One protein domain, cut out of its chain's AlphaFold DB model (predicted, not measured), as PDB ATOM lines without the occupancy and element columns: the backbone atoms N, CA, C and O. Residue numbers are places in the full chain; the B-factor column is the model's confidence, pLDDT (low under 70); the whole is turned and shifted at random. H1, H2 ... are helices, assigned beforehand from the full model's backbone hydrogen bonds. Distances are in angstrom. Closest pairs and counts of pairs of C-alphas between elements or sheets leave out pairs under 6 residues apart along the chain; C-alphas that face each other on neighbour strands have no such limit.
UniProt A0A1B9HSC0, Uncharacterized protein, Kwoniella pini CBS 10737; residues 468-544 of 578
ATOM      1  N   LYS A 468     105.768 112.867 164.312       89.44
ATOM      2  CA  LYS A 468     106.151 112.130 165.529       89.44
ATOM      3  C   LYS A 468     107.277 111.124 165.255       89.44
ATOM      4  O   LYS A 468     108.310 111.177 165.899       89.44
ATOM      5  N   PHE A 469     107.151 110.309 164.207       88.19
ATOM      6  CA  PHE A 469     108.138 109.275 163.899       88.19
ATOM      7  C   PHE A 469     109.449 109.846 163.332       88.19
ATOM      8  O   PHE A 469     110.488 109.194 163.449       88.19
ATOM      9  N   LEU A 470     109.402 111.047 162.738       89.88
ATOM     10  CA  LEU A 470     110.586 111.798 162.307       89.88
ATOM     11  C   LEU A 470     111.343 112.350 163.527       89.88
ATOM     12  O   LEU A 470     112.548 112.156 163.632       89.88
ATOM     13  N   LYS A 471     110.633 112.979 164.474       89.31
ATOM     14  CA  LYS A 471     111.199 113.526 165.723       89.31
ATOM     15  C   LYS A 471     111.725 112.440 166.663       89.31
ATOM     16  O   LYS A 471     112.790 112.607 167.244       89.31
ATOM     17  N   ASP A 472     111.017 111.319 166.760       89.31
ATOM     18  CA  ASP A 472     111.383 110.173 167.600       89.31
ATOM     19  C   ASP A 472     112.512 109.311 166.977       89.31
ATOM     20  O   ASP A 472     112.812 108.232 167.485       89.31
ATOM     21  N   GLY A 473     113.090 109.704 165.829       88.94
ATOM     22  CA  GLY A 473     114.139 108.971 165.093       88.94
ATOM     23  C   GLY A 473     113.695 107.647 164.447       88.94
ATOM     24  O   GLY A 473     114.298 107.188 163.477       88.94
ATOM     25  N   SER A 474     112.601 107.052 164.929       90.75
ATOM     26  CA  SER A 474     112.050 105.760 164.492       90.75
ATOM     27  C   SER A 474     111.875 105.612 162.975       90.75
ATOM     28  O   SER A 474     112.108 104.529 162.442       90.75
ATOM     29  N   ALA A 475     111.528 106.686 162.259       91.06
ATOM     30  CA  ALA A 475     111.414 106.664 160.803       91.06
ATOM     31  C   ALA A 475     112.765 106.402 160.114       91.06
ATOM     32  O   ALA A 475     112.816 105.619 159.170       91.06
ATOM     33  N   GLN A 476     113.858 106.991 160.612       92.12
ATOM     34  CA  GLN A 476     115.209 106.732 160.097       92.12
ATOM     35  C   GLN A 476     115.631 105.287 160.381       92.12
ATOM     36  O   GLN A 476     116.143 104.605 159.497       92.12
ATOM     37  N   ALA A 477     115.360 104.796 161.595       91.19
ATOM     38  CA  ALA A 477     115.702 103.434 162.001       91.19
ATOM     39  C   ALA A 477     114.973 102.362 161.166       91.19
ATOM     40  O   ALA A 477     115.579 101.358 160.794       91.19
ATOM     41  N   ILE A 478     113.691 102.580 160.846       90.81
ATOM     42  CA  ILE A 478     112.866 101.633 160.078       90.81
ATOM     43  C   ILE A 478     113.145 101.712 158.570       90.81
ATOM     44  O   ILE A 478     113.203 100.678 157.909       90.81
ATOM     45  N   LEU A 479     113.295 102.920 158.014       90.56
ATOM     46  CA  LEU A 479     113.430 103.130 156.565       90.56
ATOM     47  C   LEU A 479     114.891 103.093 156.086       90.56
ATOM     48  O   LEU A 479     115.144 102.858 154.908       90.56
ATOM     49  N   GLY A 480     115.858 103.309 156.982       88.88
ATOM     50  CA  GLY A 480     117.286 103.384 156.655       88.88
ATOM     51  C   GLY A 480     117.734 104.697 156.001       88.88
ATOM     52  O   GLY A 480     118.887 104.791 155.594       88.88
ATOM     53  N   MET A 481     116.841 105.684 155.900       88.88
ATOM     54  CA  MET A 481     117.042 106.977 155.234       88.88
ATOM     55  C   MET A 481     117.191 108.125 156.245       88.88
ATOM     56  O   MET A 481     116.713 108.028 157.380       88.88
ATOM     57  N   THR A 482     117.789 109.247 155.836       91.19
ATOM     58  CA  THR A 482     117.786 110.486 156.637       91.19
ATOM     59  C   THR A 482     116.401 111.144 156.649       91.19
ATOM     60  O   THR A 482     115.533 110.832 155.833       91.19
ATOM     61  N   ILE A 483     116.166 112.082 157.576       88.88
ATOM     62  CA  ILE A 483     114.865 112.774 157.675       88.88
ATOM     63  C   ILE A 483     114.593 113.620 156.425       88.88
ATOM     64  O   ILE A 483     113.451 113.683 155.975       88.88
ATOM     65  N   ASP A 484     115.627 114.225 155.843       88.94
ATOM     66  CA  ASP A 484     115.503 115.091 154.667       88.94
ATOM     67  C   ASP A 484     115.202 114.270 153.405       88.94
ATOM     68  O   ASP A 484     114.325 114.636 152.623       88.94
ATOM     69  N   GLN A 485     115.831 113.094 153.267       89.62
ATOM     70  CA  GLN A 485     115.478 112.109 152.241       89.62
ATOM     71  C   GLN A 485     114.011 111.680 152.383       89.62
ATOM     72  O   GLN A 485     113.250 111.808 151.428       89.62
ATOM     73  N   ILE A 486     113.578 111.276 153.586       89.75
ATOM     74  CA  ILE A 486     112.185 110.868 153.861       89.75
ATOM     75  C   ILE A 486     111.185 111.993 153.532       89.75
ATOM     76  O   ILE A 486     110.077 111.712 153.073       89.75
ATOM     77  N   GLN A 487     111.560 113.260 153.745       88.56
ATOM     78  CA  GLN A 487     110.722 114.424 153.429       88.56
ATOM     79  C   GLN A 487     110.733 114.835 151.948       88.56
ATOM     80  O   GLN A 487     109.783 115.489 151.522       88.56
ATOM     81  N   SER A 488     111.742 114.457 151.157       88.75
ATOM     82  CA  SER A 488     111.786 114.776 149.718       88.75
ATOM     83  C   SER A 488     110.813 113.960 148.852       88.75
ATOM     84  O   SER A 488     110.505 114.368 147.733       88.75
ATOM     85  N   TYR A 489     110.287 112.836 149.353       89.06
ATOM     86  CA  TYR A 489     109.332 112.015 148.606       89.06
ATOM     87  C   TYR A 489     107.909 112.603 148.634       89.06
ATOM     88  O   TYR A 489     107.442 113.028 149.691       89.06
ATOM     89  N   PRO A 490     107.158 112.556 147.514       87.31
ATOM     90  CA  PRO A 490     105.773 113.029 147.461       87.31
ATOM     91  C   PRO A 490     104.752 112.007 147.997       87.31
ATOM     92  O   PRO A 490     103.630 112.377 148.341       87.31
ATOM     93  N   SER A 491     105.104 110.717 148.057       88.25
ATOM     94  CA  SER A 491     104.233 109.646 148.559       88.25
ATOM     95  C   SER A 491     105.025 108.510 149.211       88.25
ATOM     96  O   SER A 491     106.213 108.319 148.939       88.25
ATOM     97  N   PHE A 492     104.353 107.720 150.056       89.06
ATOM     98  CA  PHE A 492     104.967 106.558 150.707       89.06
ATOM     99  C   PHE A 492     105.301 105.450 149.696       89.06
ATOM    100  O   PHE A 492     106.338 104.806 149.808       89.06
ATOM    101  N   ASP A 493     104.483 105.286 148.652       89.50
ATOM    102  CA  ASP A 493     104.717 104.320 147.568       89.50
ATOM    103  C   ASP A 493     105.900 104.697 146.661       89.50
ATOM    104  O   ASP A 493     106.451 103.837 145.974       89.50
ATOM    105  N   MET A 494     106.293 105.977 146.640       89.12
ATOM    106  CA  MET A 494     107.523 106.426 145.984       89.12
ATOM    107  C   MET A 494     108.736 106.169 146.875       89.12
ATOM    108  O   MET A 494     109.687 105.545 146.413       89.12
ATOM    109  N   LEU A 495     108.652 106.541 148.157       91.50
ATOM    110  CA  LEU A 495     109.686 106.255 149.156       91.50
ATOM    111  C   LEU A 495     110.019 104.753 149.218       91.50
ATOM    112  O   LEU A 495     111.188 104.377 149.241       91.50
ATOM    113  N   LEU A 496     109.002 103.884 149.185       92.00
ATOM    114  CA  LEU A 496     109.161 102.426 149.232       92.00
ATOM    115  C   LEU A 496     109.972 101.820 148.075       92.00
ATOM    116  O   LEU A 496     110.377 100.668 148.202       92.00
ATOM    117  N   LYS A 497     110.209 102.529 146.964       91.62
ATOM    118  CA  LYS A 497     111.031 102.000 145.857       91.62
ATOM    119  C   LYS A 497     112.529 102.099 146.134       91.62
ATOM    120  O   LYS A 497     113.279 101.247 145.669       91.62
ATOM    121  N   ASP A 498     112.923 103.091 146.927       89.31
ATOM    122  CA  ASP A 498     114.323 103.432 147.192       89.31
ATOM    123  C   ASP A 498     114.785 102.940 148.580       89.31
ATOM    124  O   ASP A 498     115.940 103.119 148.971       89.31
ATOM    125  N   VAL A 499     113.889 102.304 149.347       91.44
ATOM    126  CA  VAL A 499     114.214 101.644 150.619       91.44
ATOM    127  C   VAL A 499     115.063 100.396 150.372       91.44
ATOM    128  O   VAL A 499     114.747  99.550 149.538       91.44
ATOM    129  N   GLU A 500     116.122 100.255 151.172       89.75
ATOM    130  CA  GLU A 500     117.021  99.102 151.167       89.75
ATOM    131  C   GLU A 500     116.245  97.773 151.246       89.75
ATOM    132  O   GLU A 500     115.369  97.599 152.097       89.75
ATOM    133  N   ALA A 501     116.592  96.799 150.398       89.75
ATOM    134  CA  ALA A 501     115.836  95.549 150.263       89.75
ATOM    135  C   ALA A 501     115.695  94.740 151.572       89.75
ATOM    136  O   ALA A 501     114.721  94.008 151.745       89.75
ATOM    137  N   SER A 502     116.629  94.907 152.514       90.06
ATOM    138  CA  SER A 502     116.582  94.338 153.869       90.06
ATOM    139  C   SER A 502     115.473  94.942 154.753       90.06
ATOM    140  O   SER A 502     114.932  94.256 155.619       90.06
ATOM    141  N   LYS A 503     115.119  96.212 154.519       90.44
ATOM    142  CA  LYS A 503     114.183  97.034 155.308       90.44
ATOM    143  C   LYS A 503     112.808  97.178 154.655       90.44
ATOM    144  O   LYS A 503     111.860  97.556 155.341       90.44
ATOM    145  N   LEU A 504     112.661  96.824 153.372       90.19
ATOM    146  CA  LEU A 504     111.379  96.801 152.651       90.19
ATOM    147  C   LEU A 504     110.192  96.196 153.433       90.19
ATOM    148  O   LEU A 504     109.146  96.849 153.466       90.19
ATOM    149  N   PRO A 505     110.281  95.007 154.074       91.25
ATOM    150  CA  PRO A 505     109.141  94.460 154.815       91.25
ATOM    151  C   PRO A 505     108.756  95.341 156.013       91.25
ATOM    152  O   PRO A 505     107.593  95.700 156.163       91.25
ATOM    153  N   THR A 506     109.730  95.779 156.817       91.50
ATOM    154  CA  THR A 506     109.490  96.664 157.969       91.50
ATOM    155  C   THR A 506     109.011  98.059 157.565       91.50
ATOM    156  O   THR A 506     108.201  98.658 158.273       91.50
ATOM    157  N   ALA A 507     109.449  98.565 156.409       92.88
ATOM    158  CA  ALA A 507     108.965  99.812 155.828       92.88
ATOM    159  C   ALA A 507     107.509  99.693 155.349       92.88
ATOM    160  O   ALA A 507     106.712 100.601 155.583       92.88
ATOM    161  N   ARG A 508     107.131  98.562 154.740       93.06
ATOM    162  CA  ARG A 508     105.751  98.282 154.314       93.06
ATOM    163  C   ARG A 508     104.795  98.226 155.507       93.06
ATOM    164  O   ARG A 508     103.805  98.953 155.515       93.06
ATOM    165  N   ASP A 509     105.149  97.452 156.533       93.31
ATOM    166  CA  ASP A 509     104.445  97.387 157.821       93.31
ATOM    167  C   ASP A 509     104.262  98.775 158.456       93.31
ATOM    168  O   ASP A 509     103.227  99.078 159.051       93.31
ATOM    169  N   PHE A 510     105.283  99.629 158.367       93.56
ATOM    170  CA  PHE A 510     105.254 100.987 158.904       93.56
ATOM    171  C   PHE A 510     104.330 101.909 158.096       93.56
ATOM    172  O   PHE A 510     103.553 102.652 158.698       93.56
ATOM    173  N   GLY A 511     104.340 101.806 156.766       92.62
ATOM    174  CA  GLY A 511     103.397 102.498 155.882       92.62
ATOM    175  C   GLY A 511     101.945 102.102 156.143       92.62
ATOM    176  O   GLY A 511     101.094 102.975 156.310       92.62
ATOM    177  N   GLU A 512     101.679 100.801 156.273       92.94
ATOM    178  CA  GLU A 512     100.360 100.275 156.640       92.94
ATOM    179  C   GLU A 512      99.921 100.814 158.007       92.94
ATOM    180  O   GLU A 512      98.849 101.395 158.123       92.94
ATOM    181  N   ARG A 513     100.782 100.769 159.032       92.00
ATOM    182  CA  ARG A 513     100.485 101.372 160.348       92.00
ATOM    183  C   ARG A 513     100.246 102.886 160.271       92.00
ATOM    184  O   ARG A 513      99.501 103.412 161.102       92.00
ATOM    185  N   ILE A 514     100.854 103.607 159.328       91.31
ATOM    186  CA  ILE A 514     100.617 105.044 159.118       91.31
ATOM    187  C   ILE A 514      99.235 105.285 158.502       91.31
ATOM    188  O   ILE A 514      98.487 106.109 159.040       91.31
ATOM    189  N   SER A 515      98.867 104.571 157.431       90.19
ATOM    190  CA  SER A 515      97.537 104.700 156.819       90.19
ATOM    191  C   SER A 515      96.436 104.275 157.790       90.19
ATOM    192  O   SER A 515      95.481 105.027 157.972       90.19
ATOM    193  N   ASP A 516      96.621 103.173 158.518       92.44
ATOM    194  CA  ASP A 516      95.663 102.669 159.507       92.44
ATOM    195  C   ASP A 516      95.385 103.692 160.621       92.44
ATOM    196  O   ASP A 516      94.239 103.906 161.015       92.44
ATOM    197  N   ASN A 517      96.424 104.365 161.132       92.00
ATOM    198  CA  ASN A 517      96.262 105.409 162.150       92.00
ATOM    199  C   ASN A 517      95.644 106.697 161.585       92.00
ATOM    200  O   ASN A 517      94.865 107.352 162.279       92.00
ATOM    201  N   ARG A 518      95.965 107.067 160.339       89.88
ATOM    202  CA  ARG A 518      95.373 108.232 159.664       89.88
ATOM    203  C   ARG A 518      93.882 108.020 159.402       89.88
ATOM    204  O   ARG A 518      93.084 108.923 159.649       89.88
ATOM    205  N   ASP A 519      93.508 106.834 158.946       90.69
ATOM    206  CA  ASP A 519      92.127 106.495 158.628       90.69
ATOM    207  C   ASP A 519      91.300 106.318 159.920       90.69
ATOM    208  O   ASP A 519      90.208 106.873 160.011       90.69
ATOM    209  N   LYS A 520      91.860 105.721 160.988       93.94
ATOM    210  CA  LYS A 520      91.241 105.731 162.335       93.94
ATOM    211  C   LYS A 520      91.042 107.148 162.882       93.94
ATOM    212  O   LYS A 520      89.995 107.430 163.459       93.94
ATOM    213  N   ALA A 521      92.003 108.052 162.682       91.06
ATOM    214  CA  ALA A 521      91.859 109.454 163.076       91.06
ATOM    215  C   ALA A 521      90.777 110.181 162.254       91.06
ATOM    216  O   ALA A 521      90.017 110.971 162.814       91.06
ATOM    217  N   LYS A 522      90.660 109.883 160.952       93.75
ATOM    218  CA  LYS A 522      89.594 110.396 160.076       93.75
ATOM    219  C   LYS A 522      88.214 109.898 160.515       93.75
ATOM    220  O   LYS A 522      87.295 110.707 160.626       93.75
ATOM    221  N   ASP A 523      88.076 108.607 160.809       93.88
ATOM    222  CA  ASP A 523      86.815 108.006 161.258       93.88
ATOM    223  C   ASP A 523      86.412 108.514 162.656       93.88
ATOM    224  O   ASP A 523      85.243 108.830 162.880       93.88
ATOM    225  N   ALA A 524      87.368 108.697 163.575       93.25
ATOM    226  CA  ALA A 524      87.122 109.306 164.886       93.25
ATOM    227  C   ALA A 524      86.716 110.790 164.781       93.25
ATOM    228  O   ALA A 524      85.765 111.220 165.440       93.25
ATOM    229  N   ALA A 525      87.386 111.567 163.920       94.00
ATOM    230  CA  ALA A 525      87.022 112.957 163.651       94.00
ATOM    231  C   ALA A 525      85.631 113.065 163.005       94.00
ATOM    232  O   ALA A 525      84.838 113.918 163.410       94.00
ATOM    233  N   LYS A 526      85.297 112.167 162.064       96.31
ATOM    234  CA  LYS A 526      83.948 112.073 161.493       96.31
ATOM    235  C   LYS A 526      82.916 111.738 162.571       96.31
ATOM    236  O   LYS A 526      81.946 112.479 162.690       96.31
ATOM    237  N   LYS A 527      83.141 110.701 163.393       96.75
ATOM    238  CA  LYS A 527      82.232 110.348 164.499       96.75
ATOM    239  C   LYS A 527      81.982 111.556 165.402       96.75
ATOM    240  O   LYS A 527      80.832 111.890 165.632       96.75
ATOM    241  N   SER A 528      83.034 112.248 165.850       95.88
ATOM    242  CA  SER A 528      82.883 113.417 166.729       95.88
ATOM    243  C   SER A 528      82.161 114.591 166.051       95.88
ATOM    244  O   SER A 528      81.406 115.300 166.712       95.88
ATOM    245  N   ARG A 529      82.339 114.797 164.738       96.25
ATOM    246  CA  ARG A 529      81.588 115.806 163.972       96.25
ATOM    247  C   ARG A 529      80.102 115.456 163.887       96.25
ATOM    248  O   ARG A 529      79.262 116.315 164.133       96.25
ATOM    249  N   ASP A 530      79.795 114.214 163.536       96.06
ATOM    250  CA  ASP A 530      78.425 113.758 163.307       96.06
ATOM    251  C   ASP A 530      77.658 113.637 164.648       96.06
ATOM    252  O   ASP A 530      76.495 114.016 164.732       96.06
ATOM    253  N   GLU A 531      78.343 113.258 165.732       95.81
ATOM    254  CA  GLU A 531      77.850 113.283 167.122       95.81
ATOM    255  C   GLU A 531      77.555 114.713 167.616       95.81
ATOM    256  O   GLU A 531      76.541 114.945 168.274       95.81
ATOM    257  N   ARG A 532      78.384 115.702 167.244       95.00
ATOM    258  CA  ARG A 532      78.092 117.123 167.508       95.00
ATOM    259  C   ARG A 532      76.900 117.629 166.701       95.00
ATOM    260  O   ARG A 532      76.088 118.344 167.276       95.00
ATOM    261  N   ARG A 533      76.770 117.255 165.418       96.12
ATOM    262  CA  ARG A 533      75.588 117.603 164.603       96.12
ATOM    263  C   ARG A 533      74.309 117.052 165.240       96.12
ATOM    264  O   ARG A 533      73.415 117.838 165.509       96.12
ATOM    265  N   ALA A 534      74.283 115.773 165.617       95.62
ATOM    266  CA  ALA A 534      73.132 115.168 166.296       95.62
ATOM    267  C   ALA A 534      72.798 115.825 167.655       95.62
ATOM    268  O   ALA A 534      71.633 115.891 168.042       95.62
ATOM    269  N   LYS A 535      73.798 116.337 168.395       95.56
ATOM    270  CA  LYS A 535      73.539 117.113 169.621       95.56
ATOM    271  C   LYS A 535      72.932 118.490 169.321       95.56
ATOM    272  O   LYS A 535      72.027 118.886 170.045       95.56
ATOM    273  N   ILE A 536      73.412 119.179 168.283       94.88
ATOM    274  CA  ILE A 536      72.905 120.490 167.841       94.88
ATOM    275  C   ILE A 536      71.456 120.365 167.344       94.88
ATOM    276  O   ILE A 536      70.579 121.044 167.866       94.88
ATOM    277  N   GLU A 537      71.196 119.408 166.454       96.38
ATOM    278  CA  GLU A 537      69.867 119.059 165.928       96.38
ATOM    279  C   GLU A 537      68.871 118.727 167.059       96.38
ATOM    280  O   GLU A 537      67.718 119.161 167.045       96.38
ATOM    281  N   ARG A 538      69.327 118.019 168.107       95.19
ATOM    282  CA  ARG A 538      68.507 117.744 169.299       95.19
ATOM    283  C   ARG A 538      68.219 118.999 170.132       95.19
ATOM    284  O   ARG A 538      67.129 119.071 170.696       95.19
ATOM    285  N   SER A 539      69.139 119.962 170.241       94.44
ATOM    286  CA  SER A 539      68.844 121.256 170.887       94.44
ATOM    287  C   SER A 539      67.883 122.103 170.054       94.44
ATOM    288  O   SER A 539      66.889 122.554 170.605       94.44
ATOM    289  N   GLU A 540      68.091 122.224 168.741       95.62
ATOM    290  CA  GLU A 540      67.214 122.986 167.833       95.62
ATOM    291  C   GLU A 540      65.768 122.447 167.854       95.62
ATOM    292  O   GLU A 540      64.800 123.207 167.912       95.62
ATOM    293  N   TYR A 541      65.602 121.119 167.905       96.38
ATOM    294  CA  TYR A 541      64.297 120.471 168.080       96.38
ATOM    295  C   TYR A 541      63.632 120.778 169.438       96.38
ATOM    296  O   TYR A 541      62.405 120.875 169.517       96.38
ATOM    297  N   LEU A 542      64.418 120.909 170.512       96.56
ATOM    298  CA  LEU A 542      63.908 121.245 171.844       96.56
ATOM    299  C   LEU A 542      63.571 122.735 171.966       96.56
ATOM    300  O   LEU A 542      62.516 123.055 172.504       96.56
ATOM    301  N   GLU A 543      64.400 123.621 171.414       95.69
ATOM    302  CA  GLU A 543      64.148 125.066 171.335       95.69
ATOM    303  C   GLU A 543      62.848 125.339 170.567       95.69
ATOM    304  O   GLU A 543      61.928 125.942 171.119       95.69
ATOM    305  N   LYS A 544      62.677 124.740 169.379       97.19
ATOM    306  CA  LYS A 544      61.413 124.820 168.628       97.19
ATOM    307  C   LYS A 544      60.206 124.300 169.423       97.19
ATOM    308  O   LYS A 544      59.114 124.854 169.319       97.19
TER     309      LYS A 544
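Overview. This is residues 468 to 544 of the 578 residues of an uncharacterized protein of Kwoniella pini CBS 10737 (UniProt A0A1B9HSC0). A small compact head of four short helices, H1 to H4, gathers at the start of one long helix, H5, whose residues 516 to 544 stick out as a free arm. The printed part has 77 residues with five named helices, H1 to H5 in order, and is all helix. It is extended, with a radius of gyration of the C-alphas of 19.6 A, spanning 64 by 21 by 20 A.

Arrangement. H1, residues 468 to 471, is close to but not clearly touching H2, residues 474 to 479; the closest C-alphas, of Phe 469 and Ala 475, are 5.2 A apart. H2 touches H5, residues 504 to 544, at its residues 504 to 510 alone, closest C-alphas Leu 479 and Ala 507, 5.6 A. H3, residues 483 to 488, is apart from H5. H4, residues 492 to 498, forms a hairpin with H5, touching its residues 504 to 511 alone, closest C-alphas Phe 492 and Gly 511, 6.8 A, at a shallow tilt of 9 degrees, opposite ways. Every O i to N i+4 pair is within hydrogen-bond range in H2, H3 and H5, against 1 of 3 in H4, where 3 of 4 O i to N i+3 pairs are; H1 is too short for an i+4 pair.

Along the chain. H1 begins at C-alpha 468 (106.151, 112.130, 165.529). H5, 59.5 A long, ends at C-alpha 544 (61.413, 124.820, 168.628).

Size, cuts and confidence. The farthest C-alphas, of Ser 502 and Lys 544, are 64.7 A apart. The printed part has no cut, its four links are tight, and no printed residue is under 70 in pLDDT.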